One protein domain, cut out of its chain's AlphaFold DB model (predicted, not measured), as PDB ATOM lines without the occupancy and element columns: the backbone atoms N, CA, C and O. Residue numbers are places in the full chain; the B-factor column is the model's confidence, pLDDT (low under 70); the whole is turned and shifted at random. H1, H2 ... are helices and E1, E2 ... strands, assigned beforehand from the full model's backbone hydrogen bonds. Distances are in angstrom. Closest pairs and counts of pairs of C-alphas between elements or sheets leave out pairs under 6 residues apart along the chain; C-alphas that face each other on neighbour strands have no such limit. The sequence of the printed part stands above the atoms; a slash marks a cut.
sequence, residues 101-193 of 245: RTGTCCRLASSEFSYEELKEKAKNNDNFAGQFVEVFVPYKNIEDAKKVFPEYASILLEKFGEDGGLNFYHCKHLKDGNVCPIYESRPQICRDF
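This is residues 101 to 193 of the 245 residues of an uncharacterized protein of Candidatus Gastranaerophilales bacterium (UniProt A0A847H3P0). What would one see first? A small three-stranded sheet, E1, E3 and E2, sits in the middle, with the packed pair H2 and H3 at one end and the corner of H4 and H5 at the other. A long loop, residues 172 to 187, runs out from E3 and leads to H6, which packs on H3. What is the make-up? The 93 printed residues hold six named helices and three named strands, in the order H1 E1 H2 H3 E2 H4 H5 E3 H6; the class is mostly helix, and the sheet, E1 - E3 - E2, is antiparallel. How large is it? It is compact, with a radius of gyration of the C-alphas of 13.1 A and spans of 36 by 36 by 22 A.

How is the sheet paired? Inner strand E3, residues 167 to 171, is antiparallel to edge strand E1, residues 109 to 111, at 145 degrees, with N 109 and O 169 3.0 A apart. It is antiparallel to edge strand E2, residues 136 to 138, at 136 degrees, with N 137 and O 170 2.9 A apart; the pairing is staggered, 167 to 169 with E1 and 169 to 171 with E2. What joins the edge strands? H2, residues 115 to 123, and H3, residues 127 to 135, make with them a split strand-helix-strand unit, two strands running the same way with E3 between them, its crossover right-handed. H2 and H3 touch, closest at the C-alphas of Ala 122 and Gly 130, 4.3 A, at a steep tilt of 53 degrees, opposite ways; each only grazes the sheet. Where are the other helices? H4, residues 142 to 148, lies over E3 at a height over the sheet of 9.7 A, and only just touches H5, residues 150 to 160, only at the corner, with 3 pairs of C-alphas within 8 A, the closest Lys 146 and Ala 153, 5.4 A. H5 and H1, residues 104 to 107, only graze the sheet; H6, residues 188 to 192, is not on it but touches H3, closest at the C-alphas of Gln 131 and Ile 189, 6.4 A. Are the helix backbones complete? Every O i to N i+4 pair is within hydrogen-bond range in H2, H3, H5 and H6, and 2 of 3 are in H4; H1 is too short for such a pair.

Where do the elements begin and end? C-alpha 104 opens H1 at (19.737, 33.321, 35.991), and C-alpha 192 closes H6 at (14.420, 21.806, 44.345). Which are longest? H5 measures 15.1 A, E3 13.7 A, H3 12.6 A and H2 12.4 A.

Is it unbroken? The printed part has no cut, and the link from E3 to H6 is long, with 16 residues. Where is confidence low? Residues 161 to 164 are under 70; the mean pLDDT of the printed part is 89.4.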
ATOM      1  N   ARG A 101      25.201  29.313  41.209       92.00
ATOM      2  CA  ARG A 101      24.954  30.723  41.575       92.00
ATOM      3  C   ARG A 101      25.132  31.688  40.388       92.00
ATOM      4  O   ARG A 101      25.601  32.807  40.546       92.00
ATOM      5  N   THR A 102      24.710  31.271  39.191       90.31
ATOM      6  CA  THR A 102      24.761  32.117  37.979       90.31
ATOM      7  C   THR A 102      23.801  33.302  38.030       90.31
ATOM      8  O   THR A 102      23.893  34.207  37.209       90.31
ATOM      9  N   GLY A 103      22.846  33.282  38.962       89.94
ATOM     10  CA  GLY A 103      21.816  34.301  39.107       89.94
ATOM     11  C   GLY A 103      20.686  34.207  38.086       89.94
ATOM     12  O   GLY A 103      19.723  34.938  38.248       89.94
ATOM     13  N   THR A 104      20.734  33.323  37.081       87.88
ATOM     14  CA  THR A 104      19.737  33.321  35.991       87.88
ATOM     15  C   THR A 104      18.310  33.105  36.493       87.88
ATOM     16  O   THR A 104      17.476  33.981  36.304       87.88
ATOM     17  N   CYS A 105      18.035  32.010  37.209       88.19
ATOM     18  CA  CYS A 105      16.702  31.752  37.769       88.19
ATOM     19  C   CYS A 105      16.325  32.736  38.890       88.19
ATOM     20  O   CYS A 105      15.159  33.060  39.067       88.19
ATOM     21  N   CYS A 106      17.307  33.264  39.629       93.19
ATOM     22  CA  CYS A 106      17.056  34.276  40.654       93.19
ATOM     23  C   CYS A 106      16.707  35.642  40.053       93.19
ATOM     24  O   CYS A 106      16.018  36.425  40.694       93.19
ATOM     25  N   ARG A 107      17.211  35.964  38.862       92.31
ATOM     26  CA  ARG A 107      16.963  37.235  38.183       92.31
ATOM     27  C   ARG A 107      15.771  37.173  37.247       92.31
ATOM     28  O   ARG A 107      15.155  38.201  37.029       92.31
ATOM     29  N   LEU A 108      15.484  36.018  36.666       90.62
ATOM     30  CA  LEU A 108      14.507  35.893  35.596       90.62
ATOM     31  C   LEU A 108      13.711  34.600  35.774       90.62
ATOM     32  O   LEU A 108      13.760  33.699  34.942       90.62
ATOM     33  N   ALA A 109      13.016  34.505  36.906       92.25
ATOM     34  CA  ALA A 109      11.995  33.485  37.092       92.25
ATOM     35  C   ALA A 109      10.778  33.846  36.235       92.25
ATOM     36  O   ALA A 109      10.449  35.025  36.087       92.25
ATOM     37  N   SER A 110      10.105  32.843  35.687       89.75
ATOM     38  CA  SER A 110       8.909  33.032  34.871       89.75
ATOM     39  C   SER A 110       7.777  32.136  35.350       89.75
ATOM     40  O   SER A 110       8.026  31.021  35.806       89.75
ATOM     41  N   SER A 111       6.541  32.607  35.227       90.06
ATOM     42  CA  SER A 111       5.336  31.839  35.537       90.06
ATOM     43  C   SER A 111       4.225  32.204  34.562       90.06
ATOM     44  O   SER A 111       4.142  33.349  34.125       90.06
ATOM     45  N   GLU A 112       3.367  31.240  34.245       88.81
ATOM     46  CA  GLU A 112       2.116  31.479  33.517       88.81
ATOM     47  C   GLU A 112       1.065  32.219  34.368       88.81
ATOM     48  O   GLU A 112       0.111  32.780  33.843       88.81
ATOM     49  N   PHE A 113       1.252  32.247  35.691       91.62
ATOM     50  CA  PHE A 113       0.373  32.953  36.613       91.62
ATOM     51  C   PHE A 113       0.911  34.352  36.910       91.62
ATOM     52  O   PHE A 113       2.113  34.555  37.136       91.62
ATOM     53  N   SER A 114       0.001  35.317  36.971       92.62
ATOM     54  CA  SER A 114       0.274  36.656  37.476       92.62
ATOM     55  C   SER A 114       0.556  36.640  38.980       92.62
ATOM     56  O   SER A 114       0.235  35.696  39.708       92.62
ATOM     57  N   TYR A 115       1.141  37.728  39.484       95.25
ATOM     58  CA  TYR A 115       1.485  37.819  40.901       95.25
ATOM     59  C   TYR A 115       0.245  37.813  41.806       95.25
ATOM     60  O   TYR A 115       0.303  37.324  42.934       95.25
ATOM     61  N   GLU A 116      -0.881  38.349  41.326       95.75
ATOM     62  CA  GLU A 116      -2.148  38.323  42.063       95.75
ATOM     63  C   GLU A 116      -2.726  36.909  42.135       95.75
ATOM     64  O   GLU A 116      -3.090  36.466  43.223       95.75
ATOM     65  N   GLU A 117      -2.709  36.166  41.027       95.75
ATOM     66  CA  GLU A 117      -3.140  34.763  41.003       95.75
ATOM     67  C   GLU A 117      -2.256  33.887  41.895       95.75
ATOM     68  O   GLU A 117      -2.763  33.052  42.643       95.75
ATOM     69  N   LEU A 118      -0.936  34.097  41.888       96.81
ATOM     70  CA  LEU A 118      -0.020  33.396  42.792       96.81
ATOM     71  C   LEU A 118      -0.314  33.725  44.261       96.81
ATOM     72  O   LEU A 118      -0.310  32.831  45.105       96.81
ATOM     73  N   LYS A 119      -0.631  34.983  44.588       97.94
ATOM     74  CA  LYS A 119      -1.053  35.359  45.946       97.94
ATOM     75  C   LYS A 119      -2.382  34.717  46.337       97.94
ATOM     76  O   LYS A 119      -2.549  34.345  47.496       97.94
ATOM     77  N   GLU A 120      -3.327  34.594  45.414       97.88
ATOM     78  CA  GLU A 120      -4.595  33.904  45.658       97.88
ATOM     79  C   GLU A 120      -4.384  32.404  45.887       97.88
ATOM     80  O   GLU A 120      -4.846  31.863  46.892       97.88
ATOM     81  N   LYS A 121      -3.603  31.743  45.028       97.44
ATOM     82  CA  LYS A 121      -3.203  30.339  45.202       97.44
ATOM     83  C   LYS A 121      -2.511  30.113  46.546       97.44
ATOM     84  O   LYS A 121      -2.873  29.187  47.266       97.44
ATOM     85  N   ALA A 122      -1.593  30.999  46.934       97.25
ATOM     86  CA  ALA A 122      -0.923  30.944  48.232       97.25
ATOM     87  C   ALA A 122      -1.914  31.029  49.409       97.25
ATOM     88  O   ALA A 122      -1.797  30.266  50.367       97.25
ATOM     89  N   LYS A 123      -2.927  31.908  49.334       97.19
ATOM     90  CA  LYS A 123      -4.009  31.982  50.339       97.19
ATOM     91  C   LYS A 123      -4.842  30.700  50.394       97.19
ATOM     92  O   LYS A 123      -5.333  30.345  51.460       97.19
ATOM     93  N   ASN A 124      -4.955  29.996  49.271       97.19
ATOM     94  CA  ASN A 124      -5.631  28.705  49.153       97.19
ATOM     95  C   ASN A 124      -4.718  27.507  49.494       97.19
ATOM     96  O   ASN A 124      -5.026  26.377  49.123       97.19
ATOM     97  N   ASN A 125      -3.629  27.735  50.239       96.38
ATOM     98  CA  ASN A 125      -2.667  26.726  50.703       96.38
ATOM     99  C   ASN A 125      -1.876  26.016  49.589       96.38
ATOM    100  O   ASN A 125      -1.367  24.913  49.797       96.38
ATOM    101  N   ASP A 126      -1.724  26.641  48.420       96.94
ATOM    102  CA  ASP A 126      -0.772  26.176  47.412       96.94
ATOM    103  C   ASP A 126       0.667  26.420  47.905       96.94
ATOM    104  O   ASP A 126       1.122  27.563  48.035       96.94
ATOM    105  N   ASN A 127       1.383  25.332  48.203       94.94
ATOM    106  CA  ASN A 127       2.741  25.380  48.750       94.94
ATOM    107  C   ASN A 127       3.753  26.009  47.779       94.94
ATOM    108  O   ASN A 127       4.637  26.752  48.212       94.94
ATOM    109  N   PHE A 128       3.635  25.727  46.477       93.88
ATOM    110  CA  PHE A 128       4.523  26.315  45.476       93.88
ATOM    111  C   PHE A 128       4.295  27.823  45.414       93.88
ATOM    112  O   PHE A 128       5.243  28.595  45.557       93.88
ATOM    113  N   ALA A 129       3.038  28.248  45.272       96.38
ATOM    114  CA  ALA A 129       2.691  29.656  45.163       96.38
ATOM    115  C   ALA A 129       3.074  30.430  46.431       96.38
ATOM    116  O   ALA A 129       3.637  31.518  46.322       96.38
ATOM    117  N   GLY A 130       2.857  29.851  47.618       96.88
ATOM    118  CA  GLY A 130       3.258  30.435  48.901       96.88
ATOM    119  C   GLY A 130       4.755  30.726  48.978       96.88
ATOM    120  O   GLY A 130       5.154  31.856  49.264       96.88
ATOM    121  N   GLN A 131       5.593  29.745  48.639       95.88
ATOM    122  CA  GLN A 131       7.044  29.946  48.601       95.88
ATOM    123  C   GLN A 131       7.472  30.894  47.476       95.88
ATOM    124  O   GLN A 131       8.410  31.677  47.641       95.88
ATOM    125  N   PHE A 132       6.794  30.848  46.327       96.38
ATOM    126  CA  PHE A 132       7.104  31.709  45.193       96.38
ATOM    127  C   PHE A 132       6.900  33.183  45.552       96.38
ATOM    128  O   PHE A 132       7.830  33.971  45.393       96.38
ATOM    129  N   VAL A 133       5.733  33.558  46.089       97.06
ATOM    130  CA  VAL A 133       5.440  34.957  46.461       97.06
ATOM    131  C   VAL A 133       6.266  35.441  47.653       97.06
ATOM    132  O   VAL A 133       6.483  36.642  47.817       97.06
ATOM    133  N   GLU A 134       6.773  34.527  48.482       95.75
ATOM    134  CA  GLU A 134       7.723  34.876  49.534       95.75
ATOM    135  C   GLU A 134       9.078  35.290  48.946       95.75
ATOM    136  O   GLU A 134       9.689  36.241  49.428       95.75
ATOM    137  N   VAL A 135       9.560  34.624  47.899       96.75
ATOM    138  CA  VAL A 135      10.920  34.830  47.369       96.75
ATOM    139  C   VAL A 135      10.966  35.856  46.239       96.75
ATOM    140  O   VAL A 135      11.921  36.640  46.144       96.75
ATOM    141  N   PHE A 136       9.968  35.826  45.365       97.44
ATOM    142  CA  PHE A 136       9.972  36.498  44.078       97.44
ATOM    143  C   PHE A 136       9.001  37.673  44.049       97.44
ATOM    144  O   PHE A 136       7.891  37.610  44.570       97.44
ATOM    145  N   VAL A 137       9.425  38.750  43.395       96.69
ATOM    146  CA  VAL A 137       8.613  39.940  43.138       96.69
ATOM    147  C   VAL A 137       8.539  40.188  41.630       96.69
ATOM    148  O   VAL A 137       9.510  39.899  40.921       96.69
ATOM    149  N   PRO A 138       7.398  40.666  41.110       96.19
ATOM    150  CA  PRO A 138       7.222  40.845  39.677       96.19
ATOM    151  C   PRO A 138       8.085  41.994  39.157       96.19
ATOM    152  O   PRO A 138       8.272  43.010  39.833       96.19
ATOM    153  N   TYR A 139       8.563  41.864  37.922       94.12
ATOM    154  CA  TYR A 139       9.057  43.025  37.186       94.12
ATOM    155  C   TYR A 139       7.911  43.998  36.898       94.12
ATOM    156  O   TYR A 139       6.763  43.597  36.723       94.12
ATOM    157  N   LYS A 140       8.230  45.294  36.796       88.62
ATOM    158  CA  LYS A 140       7.238  46.327  36.451       88.62
ATOM    159  C   LYS A 140       6.646  46.125  35.058       88.62
ATOM    160  O   LYS A 140       5.505  46.497  34.815       88.62
ATOM    161  N   ASN A 141       7.456  45.615  34.136       85.44
ATOM    162  CA  ASN A 141       7.092  45.347  32.754       85.44
ATOM    163  C   ASN A 141       8.057  44.304  32.165       85.44
ATOM    164  O   ASN A 141       9.151  44.075  32.689       85.44
ATOM    165  N   ILE A 142       7.646  43.687  31.057       84.50
ATOM    166  CA  ILE A 142       8.428  42.664  30.351       84.50
ATOM    167  C   ILE A 142       9.750  43.237  29.808       84.50
ATOM    168  O   ILE A 142      10.756  42.531  29.783       84.50
ATOM    169  N   GLU A 143       9.787  44.512  29.417       86.81
ATOM    170  CA  GLU A 143      10.996  45.142  28.868       86.81
ATOM    171  C   GLU A 143      12.134  45.223  29.892       86.81
ATOM    172  O   GLU A 143      13.299  45.019  29.549       86.81
ATOM    173  N   ASP A 144      11.820  45.447  31.166       88.25
ATOM    174  CA  ASP A 144      12.812  45.429  32.240       88.25
ATOM    175  C   ASP A 144      13.340  44.015  32.502       88.25
ATOM    176  O   ASP A 144      14.539  43.849  32.712       88.25
ATOM    177  N   ALA A 145      12.485  42.993  32.401       86.75
ATOM    178  CA  ALA A 145      12.900  41.596  32.501       86.75
ATOM    179  C   ALA A 145      13.818  41.185  31.330       86.75
ATOM    180  O   ALA A 145      14.870  40.575  31.540       86.75
ATOM    181  N   LYS A 146      13.473  41.592  30.098       85.44
ATOM    182  CA  LYS A 146      14.265  41.331  28.884       85.44
ATOM    183  C   LYS A 146      15.680  41.884  28.985       85.44
ATOM    184  O   LYS A 146      16.613  41.207  28.576       85.44
ATOM    185  N   LYS A 147      15.880  43.070  29.567       88.69
ATOM    186  CA  LYS A 147      17.225  43.667  29.715       88.69
ATOM    187  C   LYS A 147      18.182  42.805  30.542       88.69
ATOM    188  O   LYS A 147      19.392  42.938  30.389       88.69
ATOM    189  N   VAL A 148      17.666  41.941  31.416       85.44
ATOM    190  CA  VAL A 148      18.491  41.151  32.338       85.44
ATOM    191  C   VAL A 148      19.110  39.933  31.661       85.44
ATOM    192  O   VAL A 148      20.271  39.616  31.915       85.44
ATOM    193  N   PHE A 149      18.352  39.260  30.795       83.50
ATOM    194  CA  PHE A 149      18.861  38.174  29.960       83.50
ATOM    195  C   PHE A 149      18.061  38.125  28.649       83.50
ATOM    196  O   PHE A 149      17.155  37.298  28.521       83.50
ATOM    197  N   PRO A 150      18.396  38.983  27.665       84.19
ATOM    198  CA  PRO A 150      17.580  39.173  26.465       84.19
ATOM    199  C   PRO A 150      17.305  37.876  25.707       84.19
ATOM    200  O   PRO A 150      16.161  37.588  25.384       84.19
ATOM    201  N   GLU A 151      18.333  37.056  25.492       80.25
ATOM    202  CA  GLU A 151      18.213  35.802  24.738       80.25
ATOM    203  C   GLU A 151      17.287  34.792  25.430       80.25
ATOM    204  O   GLU A 151      16.402  34.216  24.801       80.25
ATOM    205  N   TYR A 152      17.452  34.606  26.742       81.62
ATOM    206  CA  TYR A 152      16.631  33.679  27.520       81.62
ATOM    207  C   TYR A 152      15.183  34.173  27.636       81.62
ATOM    208  O   TYR A 152      14.254  33.389  27.465       81.62
ATOM    209  N   ALA A 153      14.981  35.476  27.858       83.88
ATOM    210  CA  ALA A 153      13.653  36.081  27.898       83.88
ATOM    211  C   ALA A 153      12.923  35.951  26.553       83.88
ATOM    212  O   ALA A 153      11.750  35.587  26.539       83.88
ATOM    213  N   SER A 154      13.610  36.205  25.433       82.81
ATOM    214  CA  SER A 154      13.039  36.067  24.088       82.81
ATOM    215  C   SER A 154      12.574  34.643  23.809       82.81
ATOM    216  O   SER A 154      11.466  34.457  23.326       82.81
ATOM    217  N   ILE A 155      13.365  33.638  24.187       80.12
ATOM    218  CA  ILE A 155      13.001  32.225  24.021       80.12
ATOM    219  C   ILE A 155      11.778  31.847  24.852       80.12
ATOM    220  O   ILE A 155      10.893  31.139  24.374       80.12
ATOM    221  N   LEU A 156      11.726  32.300  26.107       81.81
ATOM    222  CA  LEU A 156      10.569  32.042  26.955       81.81
ATOM    223  C   LEU A 156       9.312  32.715  26.386       81.81
ATOM    224  O   LEU A 156       8.249  32.105  26.383       81.81
ATOM    225  N   LEU A 157       9.436  33.930  25.851       81.94
ATOM    226  CA  LEU A 157       8.331  34.649  25.217       81.94
ATOM    227  C   LEU A 157       7.888  34.026  23.888       81.94
ATOM    228  O   LEU A 157       6.694  33.950  23.646       81.94
ATOM    229  N   GLU A 158       8.800  33.549  23.045       79.75
ATOM    230  CA  GLU A 158       8.433  32.826  21.819       79.75
ATOM    231  C   GLU A 158       7.663  31.544  22.158       79.75
ATOM    232  O   GLU A 158       6.683  31.205  21.508       79.75
ATOM    233  N   LYS A 159       8.090  30.829  23.204       73.00
ATOM    234  CA  LYS A 159       7.500  29.533  23.550       73.00
ATOM    235  C   LYS A 159       6.203  29.638  24.356       73.00
ATOM    236  O   LYS A 159       5.368  28.745  24.253       73.00
ATOM    237  N   PHE A 160       6.062  30.671  25.184       74.06
ATOM    238  CA  PHE A 160       4.976  30.780  26.168       74.06
ATOM    239  C   PHE A 160       4.246  32.136  26.149       74.06
ATOM    240  O   PHE A 160       3.333  32.351  26.941       74.06
ATOM    241  N   GLY A 161       4.670  33.082  25.308       60.91
ATOM    242  CA  GLY A 161       4.237  34.483  25.347       60.91
ATOM    243  C   GLY A 161       3.278  34.921  24.239       60.91
ATOM    244  O   GLY A 161       2.777  36.040  24.337       60.91
ATOM    245  N   GLU A 162       2.990  34.092  23.228       54.84
ATOM    246  CA  GLU A 162       2.077  34.462  22.124       54.84
ATOM    247  C   GLU A 162       0.638  34.758  22.602       54.84
ATOM    248  O   GLU A 162      -0.028  35.599  22.003       54.84
ATOM    249  N   ASP A 163       0.222  34.205  23.751       55.75
ATOM    250  CA  ASP A 163      -1.103  34.424  24.361       55.75
ATOM    251  C   ASP A 163      -1.074  35.283  25.649       55.75
ATOM    252  O   ASP A 163      -2.027  35.300  26.427       55.75
ATOM    253  N   GLY A 164       0.022  36.007  25.918       54.06
ATOM    254  CA  GLY A 164       0.098  36.970  27.031       54.06
ATOM    255  C   GLY A 164       0.195  36.377  28.448       54.06
ATOM    256  O   GLY A 164       0.139  37.129  29.418       54.06
ATOM    257  N   GLY A 165       0.375  35.059  28.588       71.81
ATOM    258  CA  GLY A 165       0.399  34.378  29.890       71.81
ATOM    259  C   GLY A 165       1.717  34.473  30.667       71.81
ATOM    260  O   GLY A 165       1.744  34.214  31.866       71.81
ATOM    261  N   LEU A 166       2.835  34.840  30.033       86.31
ATOM    262  CA  LEU A 166       4.136  34.743  30.696       86.31
ATOM    263  C   LEU A 166       4.489  35.990  31.521       86.31
ATOM    264  O   LEU A 166       4.782  37.064  30.993       86.31
ATOM    265  N   ASN A 167       4.557  35.807  32.836       90.62
ATOM    266  CA  ASN A 167       4.944  36.813  33.815       90.62
ATOM    267  C   ASN A 167       6.384  36.581  34.282       90.62
ATOM    268  O   ASN A 167       6.778  35.445  34.550       90.62
ATOM    269  N   PHE A 168       7.163  37.656  34.429       93.00
ATOM    270  CA  PHE A 168       8.553  37.589  34.888       93.00
ATOM    271  C   PHE A 168       8.731  38.161  36.291       93.00
ATOM    272  O   PHE A 168       8.164  39.196  36.647       93.00
ATOM    273  N   TYR A 169       9.623  37.529  37.048       95.38
ATOM    274  CA  TYR A 169       9.896  37.840  38.439       95.38
ATOM    275  C   TYR A 169      11.391  37.814  38.746       95.38
ATOM    276  O   TYR A 169      12.181  37.138  38.081       95.38
ATOM    277  N   HIS A 170      11.771  38.504  39.819       95.62
ATOM    278  CA  HIS A 170      13.116  38.456  40.371       95.62
ATOM    279  C   HIS A 170      13.100  38.199  41.876       95.62
ATOM    280  O   HIS A 170      12.187  38.577  42.605       95.62
ATOM    281  N   CYS A 171      14.142  37.536  42.354       96.56
ATOM    282  CA  CYS A 171      14.334  37.221  43.754       96.56
ATOM    283  C   CYS A 171      14.674  38.499  44.524       96.56
ATOM    284  O   CYS A 171      15.657  39.179  44.217       96.56
ATOM    285  N   LYS A 172      13.907  38.797  45.576       95.69
ATOM    286  CA  LYS A 172      14.139  39.970  46.436       95.69
ATOM    287  C   LYS A 172      15.413  39.865  47.287       95.69
ATOM    288  O   LYS A 172      15.905  40.868  47.800       95.69
ATOM    289  N   HIS A 173      15.945  38.652  47.453       95.12
ATOM    290  CA  HIS A 173      17.138  38.390  48.259       95.12
ATOM    291  C   HIS A 173      18.444  38.477  47.463       95.12
ATOM    292  O   HIS A 173      19.501  38.614  48.078       95.12
ATOM    293  N   LEU A 174      18.399  38.398  46.128       94.62
ATOM    294  CA  LEU A 174      19.605  38.402  45.303       94.62
ATOM    295  C   LEU A 174      20.308  39.766  45.378       94.62
ATOM    296  O   LEU A 174      19.686  40.808  45.185       94.62
ATOM    297  N   LYS A 175      21.613  39.750  45.653       91.75
ATOM    298  CA  LYS A 175      22.477  40.934  45.682       91.75
ATOM    299  C   LYS A 175      23.364  41.007  44.438       91.75
ATOM    300  O   LYS A 175      23.356  40.117  43.578       91.75
ATOM    301  N   ASP A 176      24.137  42.085  44.352       88.06
ATOM    302  CA  ASP A 176      25.127  42.287  43.297       88.06
ATOM    303  C   ASP A 176      26.107  41.111  43.215       88.06
ATOM    304  O   ASP A 176      26.351  40.398  44.190       88.06
ATOM    305  N   GLY A 177      26.610  40.840  42.008       86.69
ATOM    306  CA  GLY A 177      27.483  39.687  41.766       86.69
ATOM    307  C   GLY A 177      26.803  38.317  41.910       86.69
ATOM    308  O   GLY A 177      27.496  37.317  42.054       86.69
ATOM    309  N   ASN A 178      25.463  38.249  41.867       90.44
ATOM    310  CA  ASN A 178      24.670  37.013  42.011       90.44
ATOM    311  C   ASN A 178      24.793  36.343  43.391       90.44
ATOM    312  O   ASN A 178      24.600  35.131  43.534       90.44
ATOM    313  N   VAL A 179      25.085  37.133  44.423       92.00
ATOM    314  CA  VAL A 179      25.221  36.634  45.791       92.00
ATOM    315  C   VAL A 179      23.839  36.456  46.420       92.00
ATOM    316  O   VAL A 179      23.050  37.395  46.505       92.00
ATOM    317  N   CYS A 180      23.548  35.239  46.884       93.56
ATOM    318  CA  CYS A 180      22.358  34.937  47.675       93.56
ATOM    319  C   CYS A 180      22.741  34.890  49.166       93.56
ATOM    320  O   CYS A 180      23.409  33.939  49.578       93.56
ATOM    321  N   PRO A 181      22.344  35.881  49.985       93.12
ATOM    322  CA  PRO A 181      22.727  35.949  51.397       93.12
ATOM    323  C   PRO A 181      22.071  34.848  52.236       93.12
ATOM    324  O   PRO A 181      22.598  34.463  53.271       93.12
ATOM    325  N   ILE A 182      20.941  34.316  51.769       94.00
ATOM    326  CA  ILE A 182      20.199  33.239  52.422       94.00
ATOM    327  C   ILE A 182      20.466  31.884  51.760       94.00
ATOM    328  O   ILE A 182      19.604  31.021  51.801       94.00
ATOM    329  N   TYR A 183      21.609  31.678  51.091       92.56
ATOM    330  CA  TYR A 183      21.813  30.469  50.280       92.56
ATOM    331  C   TYR A 183      21.626  29.176  51.089       92.56
ATOM    332  O   TYR A 183      20.890  28.300  50.645       92.56
ATOM    333  N   GLU A 184      22.223  29.060  52.276       93.19
ATOM    334  CA  GLU A 184      22.099  27.853  53.115       93.19
ATOM    335  C   GLU A 184      20.695  27.687  53.721       93.19
ATOM    336  O   GLU A 184      20.200  26.571  53.890       93.19
ATOM    337  N   SER A 185      20.004  28.798  53.983       94.19
ATOM    338  CA  SER A 185      18.643  28.833  54.527       94.19
ATOM    339  C   SER A 185      17.572  29.057  53.454       94.19
ATOM    340  O   SER A 185      16.446  29.419  53.782       94.19
ATOM    341  N   ARG A 186      17.907  28.879  52.168       93.69
ATOM    342  CA  ARG A 186      17.005  29.220  51.060       93.69
ATOM    343  C   ARG A 186      15.733  28.364  51.116       93.69
ATOM    344  O   ARG A 186      15.846  27.201  51.520       93.69
ATOM    345  N   PRO A 187      14.568  28.881  50.694       94.06
ATOM    346  CA  PRO A 187      13.323  28.111  50.675       94.06
ATOM    347  C   PRO A 187      13.389  26.889  49.758       94.06
ATOM    348  O   PRO A 187      14.251  26.808  48.876       94.06
ATOM    349  N   GLN A 188      12.470  25.945  49.962       94.25
ATOM    350  CA  GLN A 188      12.462  24.652  49.278       94.25
ATOM    351  C   GLN A 188      12.347  24.811  47.754       94.25
ATOM    352  O   GLN A 188      13.121  24.196  47.027       94.25
ATOM    353  N   ILE A 189      11.534  25.757  47.272       92.75
ATOM    354  CA  ILE A 189      11.432  26.112  45.846       92.75
ATOM    355  C   ILE A 189      12.798  26.438  45.213       92.75
ATOM    356  O   ILE A 189      13.056  26.123  44.056       92.75
ATOM    357  N   CYS A 190      13.727  27.030  45.973       93.25
ATOM    358  CA  CYS A 190      15.085  27.318  45.506       93.25
ATOM    359  C   CYS A 190      16.049  26.126  45.641       93.25
ATOM    360  O   CYS A 190      17.118  26.137  45.027       93.25
ATOM    361  N   ARG A 191      15.754  25.148  46.503       92.12
ATOM    362  CA  ARG A 191      16.558  23.923  46.676       92.12
ATOM    363  C   ARG A 191      16.229  22.902  45.595       92.12
ATOM    364  O   ARG A 191      17.151  22.294  45.044       92.12
ATOM    365  N   ASP A 192      14.950  22.805  45.266       91.38
ATOM    366  CA  ASP A 192      14.420  21.806  44.345       91.38
ATOM    367  C   ASP A 192      14.549  22.248  42.894       91.38
ATOM    368  O   ASP A 192      14.699  21.405  42.021       91.38
ATOM    369  N   PHE A 193      14.656  23.552  42.621       90.50
ATOM    370  CA  PHE A 193      14.850  24.036  41.256       90.50
ATOM    371  C   PHE A 193      16.157  23.528  40.609       90.50
ATOM    372  O   PHE A 193      17.232  23.700  41.198       90.50
TER     373      PHE A 193